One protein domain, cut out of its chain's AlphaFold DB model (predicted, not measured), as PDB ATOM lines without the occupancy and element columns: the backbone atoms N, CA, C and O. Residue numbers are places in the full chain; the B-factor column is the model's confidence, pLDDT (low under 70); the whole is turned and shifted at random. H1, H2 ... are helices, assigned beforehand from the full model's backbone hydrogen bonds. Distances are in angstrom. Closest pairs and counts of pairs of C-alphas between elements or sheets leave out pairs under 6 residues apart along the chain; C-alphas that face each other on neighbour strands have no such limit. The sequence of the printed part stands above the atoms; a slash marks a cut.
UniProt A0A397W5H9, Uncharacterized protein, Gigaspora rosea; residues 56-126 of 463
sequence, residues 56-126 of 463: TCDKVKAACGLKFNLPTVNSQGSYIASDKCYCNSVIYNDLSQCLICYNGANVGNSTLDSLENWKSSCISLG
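What this domain is: This is residues 56 to 126 of the 463 residues of an uncharacterized protein of Gigaspora rosea (UniProt A0A397W5H9). The longest helix, H2, has the short H1 crossing it, while H3 runs back beside H2 at a wider spacing. A wide loop, residues 65 to 88, leads from H1 to H2. The printed part has 71 residues with three named helices in the order H1, H2, H3 and no named strand; the class is all helix. It is compact, with a radius of gyration of the C-alphas of 11.6 A and spans of 33 by 25 by 20 A.

Where its parts are: H1, residues 56 to 64, begins at C-alpha 56 (205.971, 187.347, 133.023) and is 12.5 A long. H2, residues 89 to 104, is 22.7 A long. H3, residues 113 to 124, is 16.4 A long and ends at C-alpha 124 (192.785, 176.102, 114.051).

How they stand to each other: H2, with residues 91 to 98 alone, touches H1 at a steep tilt of 47 degrees, opposite ways; the closest C-alphas, of Cys 57 and Cys 98, are 4.9 A apart. H2 and H3, a helical hairpin, only just touch, with 3 pairs of C-alphas within 8 A, through residues 92 to 96 and 115 to 119 alone; the closest C-alphas are those of Ser 96 and Leu 115, 7.2 A. Their tilt is shallow, 12 degrees, opposite ways. H1 and H3 are apart. In H1, H2 and H3 every O i to N i+4 pair is within hydrogen-bond range.

The domain as a whole: The farthest C-alphas, of Asn 106 and Gly 126, are 34.3 A apart. The printed part has no cut. The link H1 to H2 is long. Residues 66 to 84 and 108 to 113 have pLDDT under 70.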
ATOM      1  N   THR A  56     206.548 188.377 133.899       83.25
ATOM      2  CA  THR A  56     205.971 187.347 133.023       83.25
ATOM      3  C   THR A  56     205.721 187.864 131.602       83.25
ATOM      4  O   THR A  56     205.876 187.115 130.642       83.25
ATOM      5  N   CYS A  57     205.420 189.153 131.435       85.81
ATOM      6  CA  CYS A  57     205.252 189.773 130.120       85.81
ATOM      7  C   CYS A  57     206.569 189.862 129.346       85.81
ATOM      8  O   CYS A  57     206.569 189.684 128.128       85.81
ATOM      9  N   ASP A  58     207.697 190.054 130.034       85.81
ATOM     10  CA  ASP A  58     209.015 190.054 129.394       85.81
ATOM     11  C   ASP A  58     209.368 188.676 128.823       85.81
ATOM     12  O   ASP A  58     209.947 188.585 127.741       85.81
ATOM     13  N   LYS A  59     208.948 187.592 129.493       85.00
ATOM     14  CA  LYS A  59     209.104 186.220 128.982       85.00
ATOM     15  C   LYS A  59     208.291 185.997 127.711       85.00
ATOM     16  O   LYS A  59     208.823 185.467 126.738       85.00
ATOM     17  N   VAL A  60     207.036 186.451 127.691       84.88
ATOM     18  CA  VAL A  60     206.176 186.372 126.497       84.88
ATOM     19  C   VAL A  60     206.765 187.199 125.357       84.88
ATOM     20  O   VAL A  60     206.856 186.719 124.231       84.88
ATOM     21  N   LYS A  61     207.241 188.415 125.642       83.75
ATOM     22  CA  LYS A  61     207.875 189.295 124.653       83.75
ATOM     23  C   LYS A  61     209.178 188.709 124.101       83.75
ATOM     24  O   LYS A  61     209.460 188.861 122.916       83.75
ATOM     25  N   ALA A  62     209.956 188.016 124.929       84.12
ATOM     26  CA  ALA A  62     211.142 187.293 124.481       84.12
ATOM     27  C   ALA A  62     210.772 186.090 123.594       84.12
ATOM     28  O   ALA A  62     211.392 185.894 122.551       84.12
ATOM     29  N   ALA A  63     209.741 185.325 123.969       80.31
ATOM     30  CA  ALA A  63     209.302 184.135 123.239       80.31
ATOM     31  C   ALA A  63     208.626 184.460 121.895       80.31
ATOM     32  O   ALA A  63     208.857 183.780 120.901       80.31
ATOM     33  N   CYS A  64     207.819 185.517 121.853       80.00
ATOM     34  CA  CYS A  64     207.087 185.959 120.665       80.00
ATOM     35  C   CYS A  64     207.839 187.012 119.830       80.00
ATOM     36  O   CYS A  64     207.368 187.437 118.772       80.00
ATOM     37  N   GLY A  65     209.013 187.440 120.301       80.00
ATOM     38  CA  GLY A  65     209.820 188.501 119.711       80.00
ATOM     39  C   GLY A  65     209.284 189.914 119.974       80.00
ATOM     40  O   GLY A  65     208.149 190.131 120.387       80.00
ATOM     41  N   LEU A  66     210.109 190.920 119.660       57.69
ATOM     42  CA  LEU A  66     209.788 192.346 119.845       57.69
ATOM     43  C   LEU A  66     208.566 192.824 119.042       57.69
ATOM     44  O   LEU A  66     208.024 193.882 119.344       57.69
ATOM     45  N   LYS A  67     208.140 192.054 118.030       48.97
ATOM     46  CA  LYS A  67     206.909 192.291 117.260       48.97
ATOM     47  C   LYS A  67     205.651 191.787 117.962       48.97
ATOM     48  O   LYS A  67     204.557 191.963 117.429       48.97
ATOM     49  N   PHE A  68     205.784 191.218 119.157       49.91
ATOM     50  CA  PHE A  68     204.694 191.163 120.113       49.91
ATOM     51  C   PHE A  68     204.380 192.594 120.567       49.91
ATOM     52  O   PHE A  68     204.750 193.039 121.654       49.91
ATOM     53  N   ASN A  69     203.742 193.352 119.677       47.03
ATOM     54  CA  ASN A  69     203.120 194.608 120.030       47.03
ATOM     55  C   ASN A  69     201.923 194.242 120.905       47.03
ATOM     56  O   ASN A  69     200.858 193.905 120.392       47.03
ATOM     57  N   LEU A  70     202.102 194.312 122.227       43.12
ATOM     58  CA  LEU A  70     200.962 194.565 123.100       43.12
ATOM     59  C   LEU A  70     200.308 195.841 122.568       43.12
ATOM     60  O   LEU A  70     200.994 196.863 122.466       43.12
ATOM     61  N   PRO A  71     199.048 195.788 122.124       37.25
ATOM     62  CA  PRO A  71     198.479 196.894 121.387       37.25
ATOM     63  C   PRO A  71     198.391 198.112 122.297       37.25
ATOM     64  O   PRO A  71     197.672 198.125 123.293       37.25
ATOM     65  N   THR A  72     199.081 199.181 121.913       34.12
ATOM     66  CA  THR A  72     198.590 200.519 122.213       34.12
ATOM     67  C   THR A  72     197.253 200.675 121.506       34.12
ATOM     68  O   THR A  72     197.161 200.504 120.290       34.12
ATOM     69  N   VAL A  73     196.223 200.942 122.303       34.34
ATOM     70  CA  VAL A  73     194.821 201.028 121.897       34.34
ATOM     71  C   VAL A  73     194.683 201.933 120.669       34.34
ATOM     72  O   VAL A  73     194.918 203.136 120.752       34.34
ATOM     73  N   ASN A  74     194.281 201.367 119.532       41.75
ATOM     74  CA  ASN A  74     193.610 202.128 118.486       41.75
ATOM     75  C   ASN A  74     192.106 201.811 118.533       41.75
ATOM     76  O   ASN A  74     191.661 200.858 119.175       41.75
ATOM     77  N   SER A  75     191.305 202.657 117.896       41.50
ATOM     78  CA  SER A  75     189.844 202.740 118.028       41.50
ATOM     79  C   SER A  75     189.043 201.515 117.551       41.50
ATOM     80  O   SER A  75     187.818 201.580 117.516       41.50
ATOM     81  N   GLN A  76     189.693 200.412 117.170       45.47
ATOM     82  CA  GLN A  76     189.060 199.280 116.479       45.47
ATOM     83  C   GLN A  76     189.177 197.935 117.212       45.47
ATOM     84  O   GLN A  76     188.579 196.963 116.762       45.47
ATOM     85  N   GLY A  77     189.885 197.866 118.346       41.31
ATOM     86  CA  GLY A  77     189.743 196.774 119.324       41.31
ATOM     87  C   GLY A  77     190.005 195.344 118.824       41.31
ATOM     88  O   GLY A  77     189.498 194.405 119.432       41.31
ATOM     89  N   SER A  78     190.757 195.157 117.735       35.16
ATOM     90  CA  SER A  78     191.050 193.833 117.171       35.16
ATOM     91  C   SER A  78     192.524 193.465 117.344       35.16
ATOM     92  O   SER A  78     193.407 194.308 117.175       35.16
ATOM     93  N   TYR A  79     192.781 192.203 117.698       47.94
ATOM     94  CA  TYR A  79     194.082 191.696 118.140       47.94
ATOM     95  C   TYR A  79     194.593 190.644 117.155       47.94
ATOM     96  O   TYR A  79     193.889 189.677 116.870       47.94
ATOM     97  N   ILE A  80     195.823 190.802 116.665       39.72
ATOM     98  CA  ILE A  80     196.490 189.808 115.817       39.72
ATOM     99  C   ILE A  80     197.760 189.381 116.545       39.72
ATOM    100  O   ILE A  80     198.658 190.193 116.766       39.72
ATOM    101  N   ALA A  81     197.831 188.113 116.946       48.03
ATOM    102  CA  ALA A  81     199.084 187.541 117.416       48.03
ATOM    103  C   ALA A  81     200.060 187.477 116.239       48.03
ATOM    104  O   ALA A  81     199.688 187.035 115.153       48.03
ATOM    105  N   SER A  82     201.297 187.939 116.438       56.88
ATOM    106  CA  SER A  82     202.336 187.756 115.423       56.88
ATOM    107  C   SER A  82     202.482 186.263 115.136       56.88
ATOM    108  O   SER A  82     202.533 185.441 116.051       56.88
ATOM    109  N   ASP A  83     202.618 185.961 113.851       56.97
ATOM    110  CA  ASP A  83     203.081 184.720 113.219       56.97
ATOM    111  C   ASP A  83     204.267 184.007 113.905       56.97
ATOM    112  O   ASP A  83     204.582 182.871 113.562       56.97
ATOM    113  N   LYS A  84     204.931 184.648 114.872       63.81
ATOM    114  CA  LYS A  84     206.095 184.128 115.597       63.81
ATOM    115  C   LYS A  84     205.798 183.574 116.990       63.81
ATOM    116  O   LYS A  84     206.690 182.979 117.587       63.81
ATOM    117  N   CYS A  85     204.590 183.749 117.530       77.62
ATOM    118  CA  CYS A  85     204.219 183.073 118.774       77.62
ATOM    119  C   CYS A  85     203.842 181.618 118.476       77.62
ATOM    120  O   CYS A  85     202.797 181.356 117.882       77.62
ATOM    121  N   TYR A  86     204.650 180.665 118.936       83.50
ATOM    122  CA  TYR A  86     204.274 179.255 118.882       83.50
ATOM    123  C   TYR A  86     203.091 178.970 119.818       83.50
ATOM    124  O   TYR A  86     203.048 179.437 120.958       83.50
ATOM    125  N   CYS A  87     202.141 178.170 119.347       87.12
ATOM    126  CA  CYS A  87     201.016 177.703 120.145       87.12
ATOM    127  C   CYS A  87     201.485 176.645 121.148       87.12
ATOM    128  O   CYS A  87     201.610 175.469 120.821       87.12
ATOM    129  N   ASN A  88     201.784 177.080 122.372       89.81
ATOM    130  CA  ASN A  88     202.243 176.229 123.467       89.81
ATOM    131  C   ASN A  88     201.485 176.584 124.759       89.81
ATOM    132  O   ASN A  88     201.232 177.760 125.028       89.81
ATOM    133  N   SER A  89     201.140 175.579 125.570       89.12
ATOM    134  CA  SER A  89     200.438 175.752 126.850       89.12
ATOM    135  C   SER A  89     201.208 176.628 127.844       89.12
ATOM    136  O   SER A  89     200.596 177.397 128.585       89.12
ATOM    137  N   VAL A  90     202.542 176.590 127.812       89.69
ATOM    138  CA  VAL A  90     203.417 177.456 128.617       89.69
ATOM    139  C   VAL A  90     203.241 178.920 128.216       89.69
ATOM    140  O   VAL A  90     203.028 179.770 129.077       89.69
ATOM    141  N   ILE A  91     203.244 179.210 126.909       88.81
ATOM    142  CA  ILE A  91     203.062 180.573 126.385       88.81
ATOM    143  C   ILE A  91     201.652 181.080 126.700       88.81
ATOM    144  O   ILE A  91     201.500 182.233 127.090       88.81
ATOM    145  N   TYR A  92     200.631 180.225 126.601       90.62
ATOM    146  CA  TYR A  92     199.265 180.580 126.995       90.62
ATOM    147  C   TYR A  92     199.171 180.970 128.472       90.62
ATOM    148  O   TYR A  92     198.570 181.990 128.815       90.62
ATOM    149  N   ASN A  93     199.784 180.175 129.352       91.19
ATOM    150  CA  ASN A  93     199.788 180.450 130.781       91.19
ATOM    151  C   ASN A  93     200.528 181.761 131.086       91.19
ATOM    152  O   ASN A  93     199.986 182.616 131.788       91.19
ATOM    153  N   ASP A  94     201.701 181.973 130.492       91.06
ATOM    154  CA  ASP A  94     202.467 183.210 130.657       91.06
ATOM    155  C   ASP A  94     201.711 184.434 130.104       91.06
ATOM    156  O   ASP A  94     201.696 185.494 130.734       91.06
ATOM    157  N   LEU A  95     200.998 184.282 128.981       90.06
ATOM    158  CA  LEU A  95     200.151 185.325 128.402       90.06
ATOM    159  C   LEU A  95     198.954 185.657 129.306       90.06
ATOM    160  O   LEU A  95     198.635 186.830 129.495       90.06
ATOM    161  N   SER A  96     198.325 184.648 129.917       90.69
ATOM    162  CA  SER A  96     197.216 184.849 130.857       90.69
ATOM    163  C   SER A  96     197.654 185.613 132.114       90.69
ATOM    164  O   SER A  96     196.982 186.551 132.542       90.69
ATOM    165  N   GLN A  97     198.828 185.284 132.659       90.12
ATOM    166  CA  GLN A  97     199.419 185.973 133.808       90.12
ATOM    167  C   GLN A  97     199.831 187.402 133.451       90.12
ATOM    168  O   GLN A  97     199.635 188.331 134.236       90.12
ATOM    169  N   CYS A  98     200.359 187.594 132.241       90.62
ATOM    170  CA  CYS A  98     200.671 188.912 131.718       90.62
ATOM    171  C   CYS A  98     199.412 189.796 131.619       90.62
ATOM    172  O   CYS A  98     199.425 190.935 132.081       90.62
ATOM    173  N   LEU A  99     198.300 189.250 131.116       89.50
ATOM    174  CA  LEU A  99     197.016 189.951 131.002       89.50
ATOM    175  C   LEU A  99     196.462 190.393 132.366       89.50
ATOM    176  O   LEU A  99     196.006 191.527 132.517       89.50
ATOM    177  N   ILE A 100     196.540 189.519 133.377       87.75
ATOM    178  CA  ILE A 100     196.151 189.845 134.758       87.75
ATOM    179  C   ILE A 100     196.990 191.015 135.284       87.75
ATOM    180  O   ILE A 100     196.451 191.938 135.895       87.75
ATOM    181  N   CYS A 101     198.296 190.999 135.014       90.50
ATOM    182  CA  CYS A 101     199.212 192.041 135.458       90.50
ATOM    183  C   CYS A 101     198.919 193.402 134.796       90.50
ATOM    184  O   CYS A 101     198.816 194.411 135.494       90.50
ATOM    185  N   TYR A 102     198.682 193.427 133.479       86.62
ATOM    186  CA  TYR A 102     198.313 194.647 132.747       86.62
ATOM    187  C   TYR A 102     196.979 195.243 133.214       86.62
ATOM    188  O   TYR A 102     196.895 196.450 133.460       86.62
ATOM    189  N   ASN A 103     195.964 194.397 133.416       85.88
ATOM    190  CA  ASN A 103     194.663 194.831 133.924       85.88
ATOM    191  C   ASN A 103     194.766 195.367 135.361       85.88
ATOM    192  O   ASN A 103     194.138 196.371 135.689       85.88
ATOM    193  N   GLY A 104     195.595 194.750 136.211       86.38
ATOM    194  CA  GLY A 104     195.857 195.235 137.570       86.38
ATOM    195  C   GLY A 104     196.572 196.591 137.609       86.38
ATOM    196  O   GLY A 104     196.338 197.382 138.520       86.38
ATOM    197  N   ALA A 105     197.401 196.883 136.605       85.62
ATOM    198  CA  ALA A 105     198.108 198.153 136.477       85.62
ATOM    199  C   ALA A 105     197.276 199.263 135.795       85.62
ATOM    200  O   ALA A 105     197.757 200.390 135.689       85.62
ATOM    201  N   ASN A 106     196.046 198.980 135.335       83.38
ATOM    202  CA  ASN A 106     195.244 199.871 134.477       83.38
ATOM    203  C   ASN A 106     195.986 200.322 133.200       83.38
ATOM    204  O   ASN A 106     195.744 201.411 132.671       83.38
ATOM    205  N   VAL A 107     196.897 199.493 132.683       74.88
ATOM    206  CA  VAL A 107     197.671 199.804 131.477       74.88
ATOM    207  C   VAL A 107     197.007 199.115 130.285       74.88
ATOM    208  O   VAL A 107     197.377 198.016 129.891       74.88
ATOM    209  N   GLY A 108     196.005 199.782 129.709       67.06
ATOM    210  CA  GLY A 108     195.282 199.316 128.520       67.06
ATOM    211  C   GLY A 108     194.033 198.475 128.817       67.06
ATOM    212  O   GLY A 108     193.901 197.859 129.868       67.06
ATOM    213  N   ASN A 109     193.096 198.461 127.865       57.69
ATOM    214  CA  ASN A 109     191.862 197.671 127.932       57.69
ATOM    215  C   ASN A 109     192.065 196.327 127.233       57.69
ATOM    216  O   ASN A 109     191.502 196.077 126.168       57.69
ATOM    217  N   SER A 110     192.902 195.468 127.801       61.31
ATOM    218  CA  SER A 110     193.086 194.124 127.268       61.31
ATOM    219  C   SER A 110     191.995 193.195 127.816       61.31
ATOM    220  O   SER A 110     191.981 192.848 128.998       61.31
ATOM    221  N   THR A 111     191.032 192.830 126.965       64.69
ATOM    222  CA  THR A 111     189.897 191.978 127.354       64.69
ATOM    223  C   THR A 111     190.248 190.496 127.257       64.69
ATOM    224  O   THR A 111     191.055 190.078 126.422       64.69
ATOM    225  N   LEU A 112     189.592 189.692 128.103       59.19
ATOM    226  CA  LEU A 112     189.699 188.229 128.129       59.19
ATOM    227  C   LEU A 112     189.389 187.593 126.757       59.19
ATOM    228  O   LEU A 112     189.953 186.555 126.419       59.19
ATOM    229  N   ASP A 113     188.565 188.260 125.941       67.88
ATOM    230  CA  ASP A 113     188.205 187.844 124.577       67.88
ATOM    231  C   ASP A 113     189.435 187.656 123.677       67.88
ATOM    232  O   ASP A 113     189.462 186.788 122.806       67.88
ATOM    233  N   SER A 114     190.500 188.422 123.924       72.38
ATOM    234  CA  SER A 114     191.762 188.325 123.179       72.38
ATOM    235  C   SER A 114     192.480 186.995 123.433       72.38
ATOM    236  O   SER A 114     193.129 186.454 122.539       72.38
ATOM    237  N   LEU A 115     192.341 186.448 124.646       83.00
ATOM    238  CA  LEU A 115     192.972 185.195 125.055       83.00
ATOM    239  C   LEU A 115     192.219 183.977 124.489       83.00
ATOM    240  O   LEU A 115     192.850 183.017 124.043       83.00
ATOM    241  N   GLU A 116     190.886 184.029 124.449       83.19
ATOM    242  CA  GLU A 116     190.066 182.988 123.808       83.19
ATOM    243  C   GLU A 116     190.229 182.996 122.281       83.19
ATOM    244  O   GLU A 116     190.350 181.934 121.670       83.19
ATOM    245  N   ASN A 117     190.350 184.172 121.657       81.56
ATOM    246  CA  ASN A 117     190.647 184.273 120.225       81.56
ATOM    247  C   ASN A 117     192.031 183.700 119.876       81.56
ATOM    248  O   ASN A 117     192.173 183.004 118.868       81.56
ATOM    249  N   TRP A 118     193.043 183.932 120.720       82.56
ATOM    250  CA  TRP A 118     194.361 183.309 120.560       82.56
ATOM    251  C   TRP A 118     194.277 181.783 120.667       82.56
ATOM    252  O   TRP A 118     194.797 181.067 119.814       82.56
ATOM    253  N   LYS A 119     193.555 181.275 121.671       87.69
ATOM    254  CA  LYS A 119     193.341 179.835 121.869       87.69
ATOM    255  C   LYS A 119     192.616 179.198 120.684       87.69
ATOM    256  O   LYS A 119     193.048 178.152 120.207       87.69
ATOM    257  N   SER A 120     191.570 179.846 120.174       84.19
ATOM    258  CA  SER A 120     190.849 179.412 118.973       84.19
ATOM    259  C   SER A 120     191.766 179.378 117.745       84.19
ATOM    260  O   SER A 120     191.803 178.383 117.020       84.19
ATOM    261  N   SER A 121     192.603 180.407 117.574       82.81
ATOM    262  CA  SER A 121     193.597 180.462 116.494       82.81
ATOM    263  C   SER A 121     194.610 179.317 116.605       82.81
ATOM    264  O   SER A 121     194.905 178.658 115.612       82.81
ATOM    265  N   CYS A 122     195.073 178.995 117.813       84.19
ATOM    266  CA  CYS A 122     195.983 177.875 118.036       84.19
ATOM    267  C   CYS A 122     195.370 176.505 117.738       84.19
ATOM    268  O   CYS A 122     196.032 175.654 117.142       84.19
ATOM    269  N   ILE A 123     194.094 176.312 118.081       84.62
ATOM    270  CA  ILE A 123     193.350 175.097 117.731       84.62
ATOM    271  C   ILE A 123     193.211 174.984 116.207       84.62
ATOM    272  O   ILE A 123     193.439 173.911 115.654       84.62
ATOM    273  N   SER A 124     192.910 176.091 115.516       78.88
ATOM    274  CA  SER A 124     192.785 176.102 114.051       78.88
ATOM    275  C   SER A 124     194.094 175.771 113.321       78.88
ATOM    276  O   SER A 124     194.063 175.217 112.226       78.88
ATOM    277  N   LEU A 125     195.243 176.040 113.951       81.56
ATOM    278  CA  LEU A 125     196.574 175.697 113.444       81.56
ATOM    279  C   LEU A 125     196.983 174.240 113.741       81.56
ATOM    280  O   LEU A 125     198.128 173.865 113.492       81.56
ATOM    281  N   GLY A 126     196.084 173.417 114.291       79.44
ATOM    282  CA  GLY A 126     196.348 172.002 114.574       79.44
ATOM    283  C   GLY A 126     197.319 171.767 115.733       79.44
ATOM    284  O   GLY A 126     197.863 170.674 115.859       79.44
TER     285      GLY A 126